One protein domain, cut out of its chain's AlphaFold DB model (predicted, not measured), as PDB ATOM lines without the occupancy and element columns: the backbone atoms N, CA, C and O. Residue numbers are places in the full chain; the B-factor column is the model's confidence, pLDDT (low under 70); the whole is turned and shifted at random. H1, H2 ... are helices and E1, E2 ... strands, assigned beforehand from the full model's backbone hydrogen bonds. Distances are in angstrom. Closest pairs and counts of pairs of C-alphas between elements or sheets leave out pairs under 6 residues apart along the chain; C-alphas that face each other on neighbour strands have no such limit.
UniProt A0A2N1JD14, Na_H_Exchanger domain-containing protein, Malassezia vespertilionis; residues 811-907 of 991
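This is residues 811 to 907 of the 991 residues of the protein "Na_H_Exchanger domain-containing protein" of Malassezia vespertilionis (UniProt A0A2N1JD14). A small three-stranded sheet, its strands side by side in a meander, has H2 and H5 over one face: H2 points away from the sheet like a post, while H5, the longest helix, runs along the edge strand E3. H3 packs crosswise on H5 away from the sheet, H1 and H4 graze the sheet, and residues 872 to 877 stick out as a loop between H3 and H4. The printed part has 97 residues, with three named strands followed by five named helices; the sheet's order is E1, E2, E3, antiparallel, and the class is mixed, helices and strands. The whole is compact, with a radius of gyration of the C-alphas of 13.3 A and spans of 38 by 36 by 23 A.

E1, residues 811 to 816, E2, residues 819 to 825, and E3, residues 833 to 838, form a meander, each strand the antiparallel neighbour of the one before. The sheet is strongly twisted, but only just, with C-alphas up to 4.4 A off its best plane. In the hairpin of E1 and E2, N 814 and O 821 are within hydrogen-bond range at 3.0 A; in that of E2 and E3, N 822 and O 835 are at 2.9 A. H5, residues 892 to 907, lies over E3 at a height over the sheet of 5.4 A and runs along the strands, at 15 degrees to E3 on the local plane; the closest C-alphas are those of Val 837 and Ala 897, 4.8 A apart. On the same face, H2, residues 853 to 860, lies over E2 and stands up from the sheet, its line rising 59 degrees; the C-alphas of Ile 820 and Phe 854, the closest of the two, are 6.4 A apart. H3, residues 862 to 869, is not on the sheet; it touches H5 at residues 895 to 899 alone, about perpendicular at 82 degrees, with the closest C-alphas, of Ile 865 and Ile 896, 7.0 A apart. H1, residues 844 to 847, only grazes the sheet, and H1 and H2 only just touch, only at the corner by their link, with 3 pairs of C-alphas within 8 A, the closest those of Met 847 and Pro 853, 5.2 A apart. H4, residues 884 to 889, also only grazes the sheet and is close to H5 but not clearly touching, the closest C-alphas, of Leu 887 and Thr 893, being 5.9 A apart. In H2, H3, H4 and H5 every O i to N i+4 pair is within hydrogen-bond range; H1 is too short for such a pair.

E1 begins at C-alpha 811, (281.533, 360.442, 142.238), and measures 15.9 A; E2 measures 19.3 A and E3 16.7 A. H2 measures 10.4 A and H3 10.5 A. H5 measures 22.7 A and ends at C-alpha 907, (270.002, 332.913, 145.218).

The two C-alphas farthest apart are those of Gly 829 and Arg 907, 39.7 A. The printed part has no cut. The link from H3 to H4, 14 residues, is long. The mean pLDDT of the printed part is 74.3, and residues 826 to 831, 872 to 877 and 903 to 907 are among those under 70.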
ATOM      1  N   ILE A 811     282.044 361.811 142.154       72.62
ATOM      2  CA  ILE A 811     281.533 360.442 142.238       72.62
ATOM      3  C   ILE A 811     282.347 359.586 141.274       72.62
ATOM      4  O   ILE A 811     282.478 359.936 140.100       72.62
ATOM      5  N   ARG A 812     282.913 358.484 141.765       79.62
ATOM      6  CA  ARG A 812     283.653 357.505 140.956       79.62
ATOM      7  C   ARG A 812     282.988 356.149 141.088       79.62
ATOM      8  O   ARG A 812     282.591 355.770 142.183       79.62
ATOM      9  N   GLU A 813     282.906 355.410 139.991       86.25
ATOM     10  CA  GLU A 813     282.402 354.039 139.984       86.25
ATOM     11  C   GLU A 813     283.318 353.136 139.151       86.25
ATOM     12  O   GLU A 813     283.758 353.520 138.069       86.25
ATOM     13  N   TRP A 814     283.638 351.949 139.669       84.06
ATOM     14  CA  TRP A 814     284.410 350.919 138.965       84.06
ATOM     15  C   TRP A 814     283.993 349.517 139.422       84.06
ATOM     16  O   TRP A 814     283.270 349.358 140.405       84.06
ATOM     17  N   VAL A 815     284.443 348.483 138.709       83.62
ATOM     18  CA  VAL A 815     284.246 347.083 139.112       83.62
ATOM     19  C   VAL A 815     285.509 346.559 139.792       83.62
ATOM     20  O   VAL A 815     286.593 346.606 139.214       83.62
ATOM     21  N   GLU A 816     285.373 346.025 141.007       84.12
ATOM     22  CA  GLU A 816     286.454 345.377 141.752       84.12
ATOM     23  C   GLU A 816     286.022 344.000 142.268       84.12
ATOM     24  O   GLU A 816     285.083 343.847 143.057       84.12
ATOM     25  N   GLY A 817     286.718 342.957 141.810       83.44
ATOM     26  CA  GLY A 817     286.313 341.578 142.077       83.44
ATOM     27  C   GLY A 817     284.921 341.309 141.500       83.44
ATOM     28  O   GLY A 817     284.712 341.510 140.318       83.44
ATOM     29  N   ARG A 818     283.968 340.861 142.327       81.81
ATOM     30  CA  ARG A 818     282.555 340.648 141.941       81.81
ATOM     31  C   ARG A 818     281.626 341.795 142.375       81.81
ATOM     32  O   ARG A 818     280.419 341.591 142.480       81.81
ATOM     33  N   ASN A 819     282.166 342.979 142.663       85.06
ATOM     34  CA  ASN A 819     281.389 344.113 143.158       85.06
ATOM     35  C   ASN A 819     281.588 345.356 142.288       85.06
ATOM     36  O   ASN A 819     282.678 345.592 141.777       85.06
ATOM     37  N   ILE A 820     280.554 346.187 142.198       86.00
ATOM     38  CA  ILE A 820     280.674 347.583 141.789       86.00
ATOM     39  C   ILE A 820     281.020 348.387 143.042       86.00
ATOM     40  O   ILE A 820     280.324 348.290 144.056       86.00
ATOM     41  N   VAL A 821     282.096 349.158 142.976       86.31
ATOM     42  CA  VAL A 821     282.524 350.078 144.028       86.31
ATOM     43  C   VAL A 821     282.160 351.488 143.589       86.31
ATOM     44  O   VAL A 821     282.453 351.879 142.460       86.31
ATOM     45  N   ILE A 822     281.491 352.230 144.468       86.50
ATOM     46  CA  ILE A 822     281.081 353.619 144.257       86.50
ATOM     47  C   ILE A 822     281.729 354.452 145.359       86.50
ATOM     48  O   ILE A 822     281.439 354.239 146.535       86.50
ATOM     49  N   GLU A 823     282.577 355.405 144.998       85.62
ATOM     50  CA  GLU A 823     283.104 356.408 145.923       85.62
ATOM     51  C   GLU A 823     282.375 357.731 145.732       85.62
ATOM     52  O   GLU A 823     282.269 358.234 144.610       85.62
ATOM     53  N   TYR A 824     281.919 358.321 146.834       80.31
ATOM     54  CA  TYR A 824     281.352 359.664 146.863       80.31
ATOM     55  C   TYR A 824     282.221 360.588 147.717       80.31
ATOM     56  O   TYR A 824     282.412 360.345 148.911       80.31
ATOM     57  N   GLN A 825     282.710 361.679 147.129       76.44
ATOM     58  CA  GLN A 825     283.453 362.714 147.847       76.44
ATOM     59  C   GLN A 825     282.645 364.018 147.903       76.44
ATOM     60  O   GLN A 825     282.408 364.664 146.881       76.44
ATOM     61  N   LYS A 826     282.242 364.415 149.118       64.25
ATOM     62  CA  LYS A 826     281.380 365.584 149.355       64.25
ATOM     63  C   LYS A 826     282.087 366.917 149.092       64.25
ATOM     64  O   LYS A 826     281.513 367.782 148.440       64.25
ATOM     65  N   HIS A 827     283.325 367.070 149.567       57.91
ATOM     66  CA  HIS A 827     284.174 368.227 149.276       57.91
ATOM     67  C   HIS A 827     285.605 367.791 148.920       57.91
ATOM     68  O   HIS A 827     286.080 366.782 149.447       57.91
ATOM     69  N   PRO A 828     286.337 368.546 148.071       45.16
ATOM     70  CA  PRO A 828     287.721 368.227 147.721       45.16
ATOM     71  C   PRO A 828     288.652 368.241 148.949       45.16
ATOM     72  O   PRO A 828     289.112 369.299 149.386       45.16
ATOM     73  N   GLY A 829     288.944 367.054 149.489       51.31
ATOM     74  CA  GLY A 829     289.771 366.862 150.686       51.31
ATOM     75  C   GLY A 829     289.112 366.069 151.820       51.31
ATOM     76  O   GLY A 829     289.821 365.711 152.758       51.31
ATOM     77  N   ASP A 830     287.814 365.765 151.733       63.44
ATOM     78  CA  ASP A 830     287.153 364.823 152.648       63.44
ATOM     79  C   ASP A 830     287.489 363.367 152.272       63.44
ATOM     80  O   ASP A 830     287.768 363.064 151.108       63.44
ATOM     81  N   GLU A 831     287.455 362.457 153.246       64.44
ATOM     82  CA  GLU A 831     287.616 361.014 153.019       64.44
ATOM     83  C   GLU A 831     286.391 360.483 152.234       64.44
ATOM     84  O   GLU A 831     285.260 360.789 152.624       64.44
ATOM     85  N   PRO A 832     286.572 359.772 151.102       78.19
ATOM     86  CA  PRO A 832     285.452 359.346 150.265       78.19
ATOM     87  C   PRO A 832     284.635 358.249 150.956       78.19
ATOM     88  O   PRO A 832     285.185 357.308 151.524       78.19
ATOM     89  N   GLU A 833     283.309 358.339 150.870       80.19
ATOM     90  CA  GLU A 833     282.426 357.286 151.368       80.19
ATOM     91  C   GLU A 833     282.276 356.203 150.291       80.19
ATOM     92  O   GLU A 833     281.810 356.472 149.180       80.19
ATOM     93  N   THR A 834     282.702 354.979 150.612       83.69
ATOM     94  CA  THR A 834     282.707 353.841 149.684       83.69
ATOM     95  C   THR A 834     281.471 352.959 149.872       83.69
ATOM     96  O   THR A 834     281.275 352.355 150.928       83.69
ATOM     97  N   ILE A 835     280.663 352.813 148.822       83.94
ATOM     98  CA  ILE A 835     279.503 351.916 148.766       83.94
ATOM     99  C   ILE A 835     279.833 350.743 147.839       83.94
ATOM    100  O   ILE A 835     280.257 350.936 146.702       83.94
ATOM    101  N   VAL A 836     279.622 349.516 148.318       84.88
ATOM    102  CA  VAL A 836     279.925 348.279 147.583       84.88
ATOM    103  C   VAL A 836     278.624 347.566 147.219       84.88
ATOM    104  O   VAL A 836     277.834 347.223 148.102       84.88
ATOM    105  N   VAL A 837     278.402 347.323 145.926       85.25
ATOM    106  CA  VAL A 837     277.208 346.651 145.388       85.25
ATOM    107  C   VAL A 837     277.616 345.333 144.715       85.25
ATOM    108  O   VAL A 837     278.405 345.369 143.773       85.25
ATOM    109  N   PRO A 838     277.112 344.164 145.146       82.06
ATOM    110  CA  PRO A 838     277.479 342.889 144.532       82.06
ATOM    111  C   PRO A 838     276.836 342.707 143.151       82.06
ATOM    112  O   PRO A 838     275.662 343.027 142.956       82.06
ATOM    113  N   ILE A 839     277.594 342.144 142.207       81.94
ATOM    114  CA  ILE A 839     277.149 341.867 140.835       81.94
ATOM    115  C   ILE A 839     276.622 340.420 140.743       81.94
ATOM    116  O   ILE A 839     277.307 339.496 141.195       81.94
ATOM    117  N   PRO A 840     275.431 340.183 140.160       77.62
ATOM    118  CA  PRO A 840     274.945 338.837 139.855       77.62
ATOM    119  C   PRO A 840     275.880 338.070 138.907       77.62
ATOM    120  O   PRO A 840     276.435 338.629 137.966       77.62
ATOM    121  N   GLU A 841     276.031 336.765 139.141       70.56
ATOM    122  CA  GLU A 841     277.000 335.914 138.425       70.56
ATOM    123  C   GLU A 841     276.747 335.823 136.907       70.56
ATOM    124  O   GLU A 841     277.691 335.616 136.149       70.56
ATOM    125  N   ASP A 842     275.500 336.039 136.476       73.12
ATOM    126  CA  ASP A 842     275.073 335.988 135.073       73.12
ATOM    127  C   ASP A 842     275.521 337.232 134.260       73.12
ATOM    128  O   ASP A 842     275.760 337.121 133.058       73.12
ATOM    129  N   ASP A 843     275.693 338.397 134.907       76.50
ATOM    130  CA  ASP A 843     275.821 339.711 134.235       76.50
ATOM    131  C   ASP A 843     277.218 340.348 134.378       76.50
ATOM    132  O   ASP A 843     277.468 341.470 133.926       76.50
ATOM    133  N   TYR A 844     278.153 339.645 135.025       77.50
ATOM    134  CA  TYR A 844     279.476 340.172 135.370       77.50
ATOM    135  C   TYR A 844     280.269 340.676 134.152       77.50
ATOM    136  O   TYR A 844     280.855 341.758 134.198       77.50
ATOM    137  N   GLU A 845     280.257 339.930 133.042       76.62
ATOM    138  CA  GLU A 845     280.970 340.323 131.819       76.62
ATOM    139  C   GLU A 845     280.355 341.530 131.099       76.62
ATOM    140  O   GLU A 845     281.064 342.194 130.342       76.62
ATOM    141  N   GLU A 846     279.064 341.807 131.302       78.69
ATOM    142  CA  GLU A 846     278.378 342.969 130.728       78.69
ATOM    143  C   GLU A 846     278.766 344.229 131.508       78.69
ATOM    144  O   GLU A 846     279.279 345.185 130.926       78.69
ATOM    145  N   MET A 847     278.650 344.187 132.840       80.56
ATOM    146  CA  MET A 847     278.989 345.319 133.712       80.56
ATOM    147  C   MET A 847     280.473 345.715 133.634       80.56
ATOM    148  O   MET A 847     280.794 346.893 133.753       80.56
ATOM    149  N   CYS A 848     281.387 344.769 133.382       77.44
ATOM    150  CA  CYS A 848     282.818 345.064 133.205       77.44
ATOM    151  C   CYS A 848     283.169 345.823 131.910       77.44
ATOM    152  O   CYS A 848     284.318 346.238 131.759       77.44
ATOM    153  N   ARG A 849     282.243 345.953 130.948       78.62
ATOM    154  CA  ARG A 849     282.489 346.616 129.649       78.62
ATOM    155  C   ARG A 849     281.952 348.046 129.581       78.62
ATOM    156  O   ARG A 849     282.239 348.744 128.613       78.62
ATOM    157  N   GLU A 850     281.180 348.466 130.575       78.06
ATOM    158  CA  GLU A 850     280.534 349.777 130.634       78.06
ATOM    159  C   GLU A 850     281.412 350.787 131.388       78.06
ATOM    160  O   GLU A 850     281.941 350.482 132.455       78.06
ATOM    161  N   GLU A 851     281.536 352.014 130.868       75.00
ATOM    162  CA  GLU A 851     282.315 353.090 131.517       75.00
ATOM    163  C   GLU A 851     281.689 353.569 132.841       75.00
ATOM    164  O   GLU A 851     282.380 354.130 133.688       75.00
ATOM    165  N   LEU A 852     280.383 353.341 133.020       81.56
ATOM    166  CA  LEU A 852     279.619 353.649 134.230       81.56
ATOM    167  C   LEU A 852     278.856 352.388 134.689       81.56
ATOM    168  O   LEU A 852     277.661 352.247 134.390       81.56
ATOM    169  N   PRO A 853     279.532 351.438 135.368       82.56
ATOM    170  CA  PRO A 853     278.967 350.132 135.710       82.56
ATOM    171  C   PRO A 853     277.758 350.210 136.651       82.56
ATOM    172  O   PRO A 853     276.802 349.449 136.482       82.56
ATOM    173  N   PHE A 854     277.731 351.138 137.615       83.00
ATOM    174  CA  PHE A 854     276.570 351.302 138.497       83.00
ATOM    175  C   PHE A 854     275.381 351.850 137.706       83.00
ATOM    176  O   PHE A 854     274.261 351.346 137.834       83.00
ATOM    177  N   ARG A 855     275.610 352.819 136.812       81.56
ATOM    178  CA  ARG A 855     274.547 353.379 135.957       81.56
ATOM    179  C   ARG A 855     274.079 352.416 134.856       81.56
ATOM    180  O   ARG A 855     272.943 352.536 134.385       81.56
ATOM    181  N   ALA A 856     274.905 351.456 134.446       81.31
ATOM    182  CA  ALA A 856     274.497 350.325 133.612       81.31
ATOM    183  C   ALA A 856     273.596 349.354 134.394       81.31
ATOM    184  O   ALA A 856     272.480 349.067 133.954       81.31
ATOM    185  N   MET A 857     274.008 348.958 135.603       82.62
ATOM    186  CA  MET A 857     273.215 348.107 136.495       82.62
ATOM    187  C   MET A 857     271.842 348.729 136.808       82.62
ATOM    188  O   MET A 857     270.831 348.040 136.709       82.62
ATOM    189  N   LEU A 858     271.771 350.034 137.107       81.69
ATOM    190  CA  LEU A 858     270.500 350.747 137.336       81.69
ATOM    191  C   LEU A 858     269.542 350.679 136.135       81.69
ATOM    192  O   LEU A 858     268.328 350.638 136.332       81.69
ATOM    193  N   ARG A 859     270.063 350.666 134.901       80.12
ATOM    194  CA  ARG A 859     269.252 350.526 133.680       80.12
ATOM    195  C   ARG A 859     268.793 349.083 133.489       80.12
ATOM    196  O   ARG A 859     267.589 348.846 133.381       80.12
ATOM    197  N   HIS A 860     269.729 348.132 133.527       79.75
ATOM    198  CA  HIS A 860     269.470 346.700 133.337       79.75
ATOM    199  C   HIS A 860     268.486 346.150 134.389       79.75
ATOM    200  O   HIS A 860     267.574 345.391 134.067       79.75
ATOM    201  N   TYR A 861     268.613 346.586 135.645       75.12
ATOM    202  CA  TYR A 861     267.776 346.147 136.766       75.12
ATOM    203  C   TYR A 861     266.635 347.113 137.128       75.12
ATOM    204  O   TYR A 861     266.000 346.912 138.164       75.12
ATOM    205  N   SER A 862     266.340 348.121 136.296       77.44
ATOM    206  CA  SER A 862     265.403 349.220 136.607       77.44
ATOM    207  C   SER A 862     264.074 348.764 137.226       77.44
ATOM    208  O   SER A 862     263.780 349.143 138.357       77.44
ATOM    209  N   ASP A 863     263.318 347.874 136.575       74.94
ATOM    210  CA  ASP A 863     262.018 347.400 137.089       74.94
ATOM    211  C   ASP A 863     262.128 346.624 138.420       74.94
ATOM    212  O   ASP A 863     261.269 346.726 139.303       74.94
ATOM    213  N   LYS A 864     263.211 345.857 138.606       73.38
ATOM    214  CA  LYS A 864     263.469 345.126 139.858       73.38
ATOM    215  C   LYS A 864     263.845 346.098 140.974       73.38
ATOM    216  O   LYS A 864     263.282 346.017 142.059       73.38
ATOM    217  N   ILE A 865     264.745 347.038 140.711       74.81
ATOM    218  CA  ILE A 865     265.189 348.047 141.680       74.81
ATOM    219  C   ILE A 865     264.026 348.956 142.092       74.81
ATOM    220  O   ILE A 865     263.826 349.178 143.284       74.81
ATOM    221  N   GLU A 866     263.203 349.406 141.145       76.50
ATOM    222  CA  GLU A 866     262.017 350.219 141.429       76.50
ATOM    223  C   GLU A 866     260.995 349.459 142.289       76.50
ATOM    224  O   GLU A 866     260.511 350.004 143.282       76.50
ATOM    225  N   SER A 867     260.748 348.171 142.017       73.88
ATOM    226  CA  SER A 867     259.872 347.354 142.874       73.88
ATOM    227  C   SER A 867     260.450 347.095 144.278       73.88
ATOM    228  O   SER A 867     259.711 347.162 145.260       73.88
ATOM    229  N   LEU A 868     261.765 346.881 144.411       69.69
ATOM    230  CA  LEU A 868     262.456 346.656 145.695       69.69
ATOM    231  C   LEU A 868     262.555 347.912 146.572       69.69
ATOM    232  O   LEU A 868     262.619 347.806 147.802       69.69
ATOM    233  N   LEU A 869     262.592 349.089 145.947       72.00
ATOM    234  CA  LEU A 869     262.574 350.390 146.618       72.00
ATOM    235  C   LEU A 869     261.152 350.869 146.952       72.00
ATOM    236  O   LEU A 869     261.014 351.850 147.681       72.00
ATOM    237  N   GLY A 870     260.109 350.207 146.436       67.00
ATOM    238  CA  GLY A 870     258.727 350.682 146.534       67.00
ATOM    239  C   GLY A 870     258.479 351.962 145.726       67.00
ATOM    240  O   GLY A 870     257.649 352.784 146.116       67.00
ATOM    241  N   TRP A 871     259.216 352.158 144.629       70.94
ATOM    242  CA  TRP A 871     259.194 353.367 143.804       70.94
ATOM    243  C   TRP A 871     257.922 353.425 142.944       70.94
ATOM    244  O   TRP A 871     257.899 353.072 141.767       70.94
ATOM    245  N   SER A 872     256.825 353.862 143.559       55.53
ATOM    246  CA  SER A 872     255.594 354.227 142.857       55.53
ATOM    247  C   SER A 872     255.810 355.536 142.099       55.53
ATOM    248  O   SER A 872     256.075 356.540 142.752       55.53
ATOM    249  N   ASN A 873     255.631 355.530 140.770       53.94
ATOM    250  CA  ASN A 873     255.728 356.681 139.852       53.94
ATOM    251  C   ASN A 873     255.266 358.024 140.464       53.94
ATOM    252  O   ASN A 873     254.110 358.431 140.322       53.94
ATOM    253  N   GLN A 874     256.196 358.748 141.091       50.34
ATOM    254  CA  GLN A 874     256.043 360.156 141.433       50.34
ATOM    255  C   GLN A 874     256.484 360.969 140.219       50.34
ATOM    256  O   GLN A 874     257.649 361.327 140.120       50.34
ATOM    257  N   GLY A 875     255.557 361.191 139.280       53.72
ATOM    258  CA  GLY A 875     255.678 362.174 138.196       53.72
ATOM    259  C   GLY A 875     257.034 362.257 137.473       53.72
ATOM    260  O   GLY A 875     257.891 363.048 137.842       53.72
ATOM    261  N   GLU A 876     257.144 361.539 136.351       57.06
ATOM    262  CA  GLU A 876     258.046 361.847 135.220       57.06
ATOM    263  C   GLU A 876     259.527 361.411 135.237       57.06
ATOM    264  O   GLU A 876     260.171 361.609 134.208       57.06
ATOM    265  N   LYS A 877     260.089 360.759 136.275       69.12
ATOM    266  CA  LYS A 877     261.461 360.181 136.182       69.12
ATOM    267  C   LYS A 877     261.625 358.773 136.772       69.12
ATOM    268  O   LYS A 877     261.218 358.506 137.906       69.12
ATOM    269  N   ARG A 878     262.281 357.889 136.010       74.81
ATOM    270  CA  ARG A 878     262.737 356.546 136.434       74.81
ATOM    271  C   ARG A 878     264.012 356.650 137.277       74.81
ATOM    272  O   ARG A 878     264.756 357.626 137.178       74.81
ATOM    273  N   VAL A 879     264.325 355.635 138.084       72.31
ATOM    274  CA  VAL A 879     265.447 355.713 139.049       72.31
ATOM    275  C   VAL A 879     266.811 355.887 138.360       72.31
ATOM    276  O   VAL A 879     267.670 356.598 138.877       72.31
ATOM    277  N   TYR A 880     267.010 355.326 137.162       74.31
ATOM    278  CA  TYR A 880     268.244 355.512 136.377       74.31
ATOM    279  C   TYR A 880     268.355 356.892 135.688       74.31
ATOM    280  O   TYR A 880     269.398 357.203 135.107       74.31
ATOM    281  N   GLU A 881     267.299 357.710 135.712       74.50
ATOM    282  CA  GLU A 881     267.240 359.053 135.104       74.50
ATOM    283  C   GLU A 881     267.572 360.155 136.115       74.50
ATOM    284  O   GLU A 881     267.769 361.311 135.740       74.50
ATOM    285  N   LEU A 882     267.675 359.796 137.397       74.44
ATOM    286  CA  LEU A 882     268.147 360.680 138.451       74.44
ATOM    287  C   LEU A 882     269.629 361.032 138.250       74.44
ATOM    288  O   LEU A 882     270.432 360.248 137.723       74.44
ATOM    289  N   ASP A 883     269.991 362.233 138.694       72.38
ATOM    290  CA  ASP A 883     271.389 362.633 138.813       72.38
ATOM    291  C   ASP A 883     272.075 361.856 139.950       72.38
ATOM    292  O   ASP A 883     271.450 361.506 140.960       72.38
ATOM    293  N   SER A 884     273.372 361.602 139.805       67.19
ATOM    294  CA  SER A 884     274.152 360.829 140.769       67.19
ATOM    295  C   SER A 884     274.214 361.509 142.148       67.19
ATOM    296  O   SER A 884     274.185 360.808 143.163       67.19
ATOM    297  N   ASN A 885     274.159 362.849 142.232       66.69
ATOM    298  CA  ASN A 885     274.017 363.537 143.523       66.69
ATOM    299  C   ASN A 885     272.636 363.340 144.161       66.69
ATOM    300  O   ASN A 885     272.539 363.289 145.387       66.69
ATOM    301  N   MET A 886     271.563 363.222 143.370       66.94
ATOM    302  CA  MET A 886     270.217 362.966 143.903       66.94
ATOM    303  C   MET A 886     270.099 361.540 144.448       66.94
ATOM    304  O   MET A 886     269.610 361.355 145.565       66.94
ATOM    305  N   LEU A 887     270.617 360.552 143.709       71.88
ATOM    306  CA  LEU A 887     270.691 359.153 144.151       71.88
ATOM    307  C   LEU A 887     271.429 359.017 145.491       71.88
ATOM    308  O   LEU A 887     271.016 358.233 146.353       71.88
ATOM    309  N   TYR A 888     272.490 359.803 145.679       72.12
ATOM    310  CA  TYR A 888     273.261 359.818 146.913       72.12
ATOM    311  C   TYR A 888     272.557 360.561 148.057       72.12
ATOM    312  O   TYR A 888     272.312 359.973 149.110       72.12
ATOM    313  N   LYS A 889     272.170 361.831 147.857       66.06
ATOM    314  CA  LYS A 889     271.547 362.673 148.899       66.06
ATOM    315  C   LYS A 889     270.237 362.092 149.439       66.06
ATOM    316  O   LYS A 889     269.913 362.317 150.599       66.06
ATOM    317  N   GLN A 890     269.501 361.325 148.633       70.69
ATOM    318  CA  GLN A 890     268.280 360.631 149.062       70.69
ATOM    319  C   GLN A 890     268.541 359.237 149.672       70.69
ATOM    320  O   GLN A 890     267.595 358.482 149.918       70.69
ATOM    321  N   GLY A 891     269.801 358.840 149.885       71.31
ATOM    322  CA  GLY A 891     270.168 357.528 150.433       71.31
ATOM    323  C   GLY A 891     269.649 356.354 149.594       71.31
ATOM    324  O   GLY A 891     269.300 355.303 150.138       71.31
ATOM    325  N   ILE A 892     269.497 356.538 148.278       78.62
ATOM    326  CA  ILE A 892     268.995 355.495 147.372       78.62
ATOM    327  C   ILE A 892     270.114 354.487 147.090       78.62
ATOM    328  O   ILE A 892     269.865 353.286 147.155       78.62
ATOM    329  N   THR A 893     271.350 354.952 146.887       77.88
ATOM    330  CA  THR A 893     272.554 354.115 146.702       77.88
ATOM    331  C   THR A 893     272.700 353.043 147.789       77.88
ATOM    332  O   THR A 893     272.759 351.855 147.478       77.88
ATOM    333  N   HIS A 894     272.649 353.438 149.066       79.19
ATOM    334  CA  HIS A 894     272.699 352.530 150.222       79.19
ATOM    335  C   HIS A 894     271.541 351.523 150.259       79.19
ATOM    336  O   HIS A 894     271.742 350.342 150.554       79.19
ATOM    337  N   ARG A 895     270.319 351.959 149.925       79.31
ATOM    338  CA  ARG A 895     269.145 351.071 149.862       79.31
ATOM    339  C   ARG A 895     269.274 350.038 148.741       79.31
ATOM    340  O   ARG A 895     268.955 348.872 148.965       79.31
ATOM    341  N   ILE A 896     269.790 350.436 147.577       81.31
ATOM    342  CA  ILE A 896     270.067 349.533 146.451       81.31
ATOM    343  C   ILE A 896     271.165 348.534 146.821       81.31
ATOM    344  O   ILE A 896     270.953 347.336 146.656       81.31
ATOM    345  N   ALA A 897     272.288 348.992 147.386       81.12
ATOM    346  CA  ALA A 897     273.385 348.126 147.824       81.12
ATOM    347  C   ALA A 897     272.897 347.026 148.783       81.12
ATOM    348  O   ALA A 897     273.168 345.840 148.574       81.12
ATOM    349  N   LYS A 898     272.090 347.406 149.784       81.50
ATOM    350  CA  LYS A 898     271.487 346.469 150.739       81.50
ATOM    351  C   LYS A 898     270.559 345.449 150.062       81.50
ATOM    352  O   LYS A 898     270.695 344.255 150.315       81.50
ATOM    353  N   ARG A 899     269.644 345.888 149.189       77.81
ATOM    354  CA  ARG A 899     268.690 344.987 148.508       77.81
ATOM    355  C   ARG A 899     269.350 344.075 147.471       77.81
ATOM    356  O   ARG A 899     268.955 342.919 147.353       77.81
ATOM    357  N   MET A 900     270.369 344.553 146.756       75.38
ATOM    358  CA  MET A 900     271.151 343.721 145.833       75.38
ATOM    359  C   MET A 900     271.919 342.633 146.585       75.38
ATOM    360  O   MET A 900     271.929 341.485 146.149       75.38
ATOM    361  N   LYS A 901     272.475 342.950 147.761       76.69
ATOM    362  CA  LYS A 901     273.101 341.953 148.637       76.69
ATOM    363  C   LYS A 901     272.113 340.870 149.089       76.69
ATOM    364  O   LYS A 901     272.404 339.690 148.914       76.69
ATOM    365  N   GLU A 902     270.928 341.261 149.561       71.31
ATOM    366  CA  GLU A 902     269.852 340.325 149.937       71.31
ATOM    367  C   GLU A 902     269.433 339.404 148.767       71.31
ATOM    368  O   GLU A 902     269.215 338.210 148.969       71.31
ATOM    369  N   LEU A 903     269.370 339.919 147.531       69.12
ATOM    370  CA  LEU A 903     269.075 339.115 146.335       69.12
ATOM    371  C   LEU A 903     270.183 338.110 145.992       69.12
ATOM    372  O   LEU A 903     269.886 336.963 145.648       69.12
ATOM    373  N   THR A 904     271.447 338.526 146.069       65.50
ATOM    374  CA  THR A 904     272.595 337.661 145.759       65.50
ATOM    375  C   THR A 904     272.743 336.544 146.797       65.50
ATOM    376  O   THR A 904     272.966 335.393 146.423       65.50
ATOM    377  N   GLU A 905     272.537 336.850 148.081       61.56
ATOM    378  CA  GLU A 905     272.564 335.883 149.193       61.56
ATOM    379  C   GLU A 905     271.315 334.975 149.231       61.56
ATOM    380  O   GLU A 905     271.376 333.834 149.694       61.56
ATOM    381  N   GLY A 906     270.173 335.432 148.709       52.62
ATOM    382  CA  GLY A 906     268.978 334.598 148.545       52.62
ATOM    383  C   GLY A 906     269.153 333.502 147.487       52.62
ATOM    384  O   GLY A 906     268.746 332.361 147.701       52.62
ATOM    385  N   ARG A 907     269.811 333.825 146.363       52.19
ATOM    386  CA  ARG A 907     270.002 332.913 145.218       52.19
ATOM    387  C   ARG A 907     270.963 331.751 145.504       52.19
ATOM    388  O   ARG A 907     270.821 330.691 144.897       52.19
TER     389      ARG A 907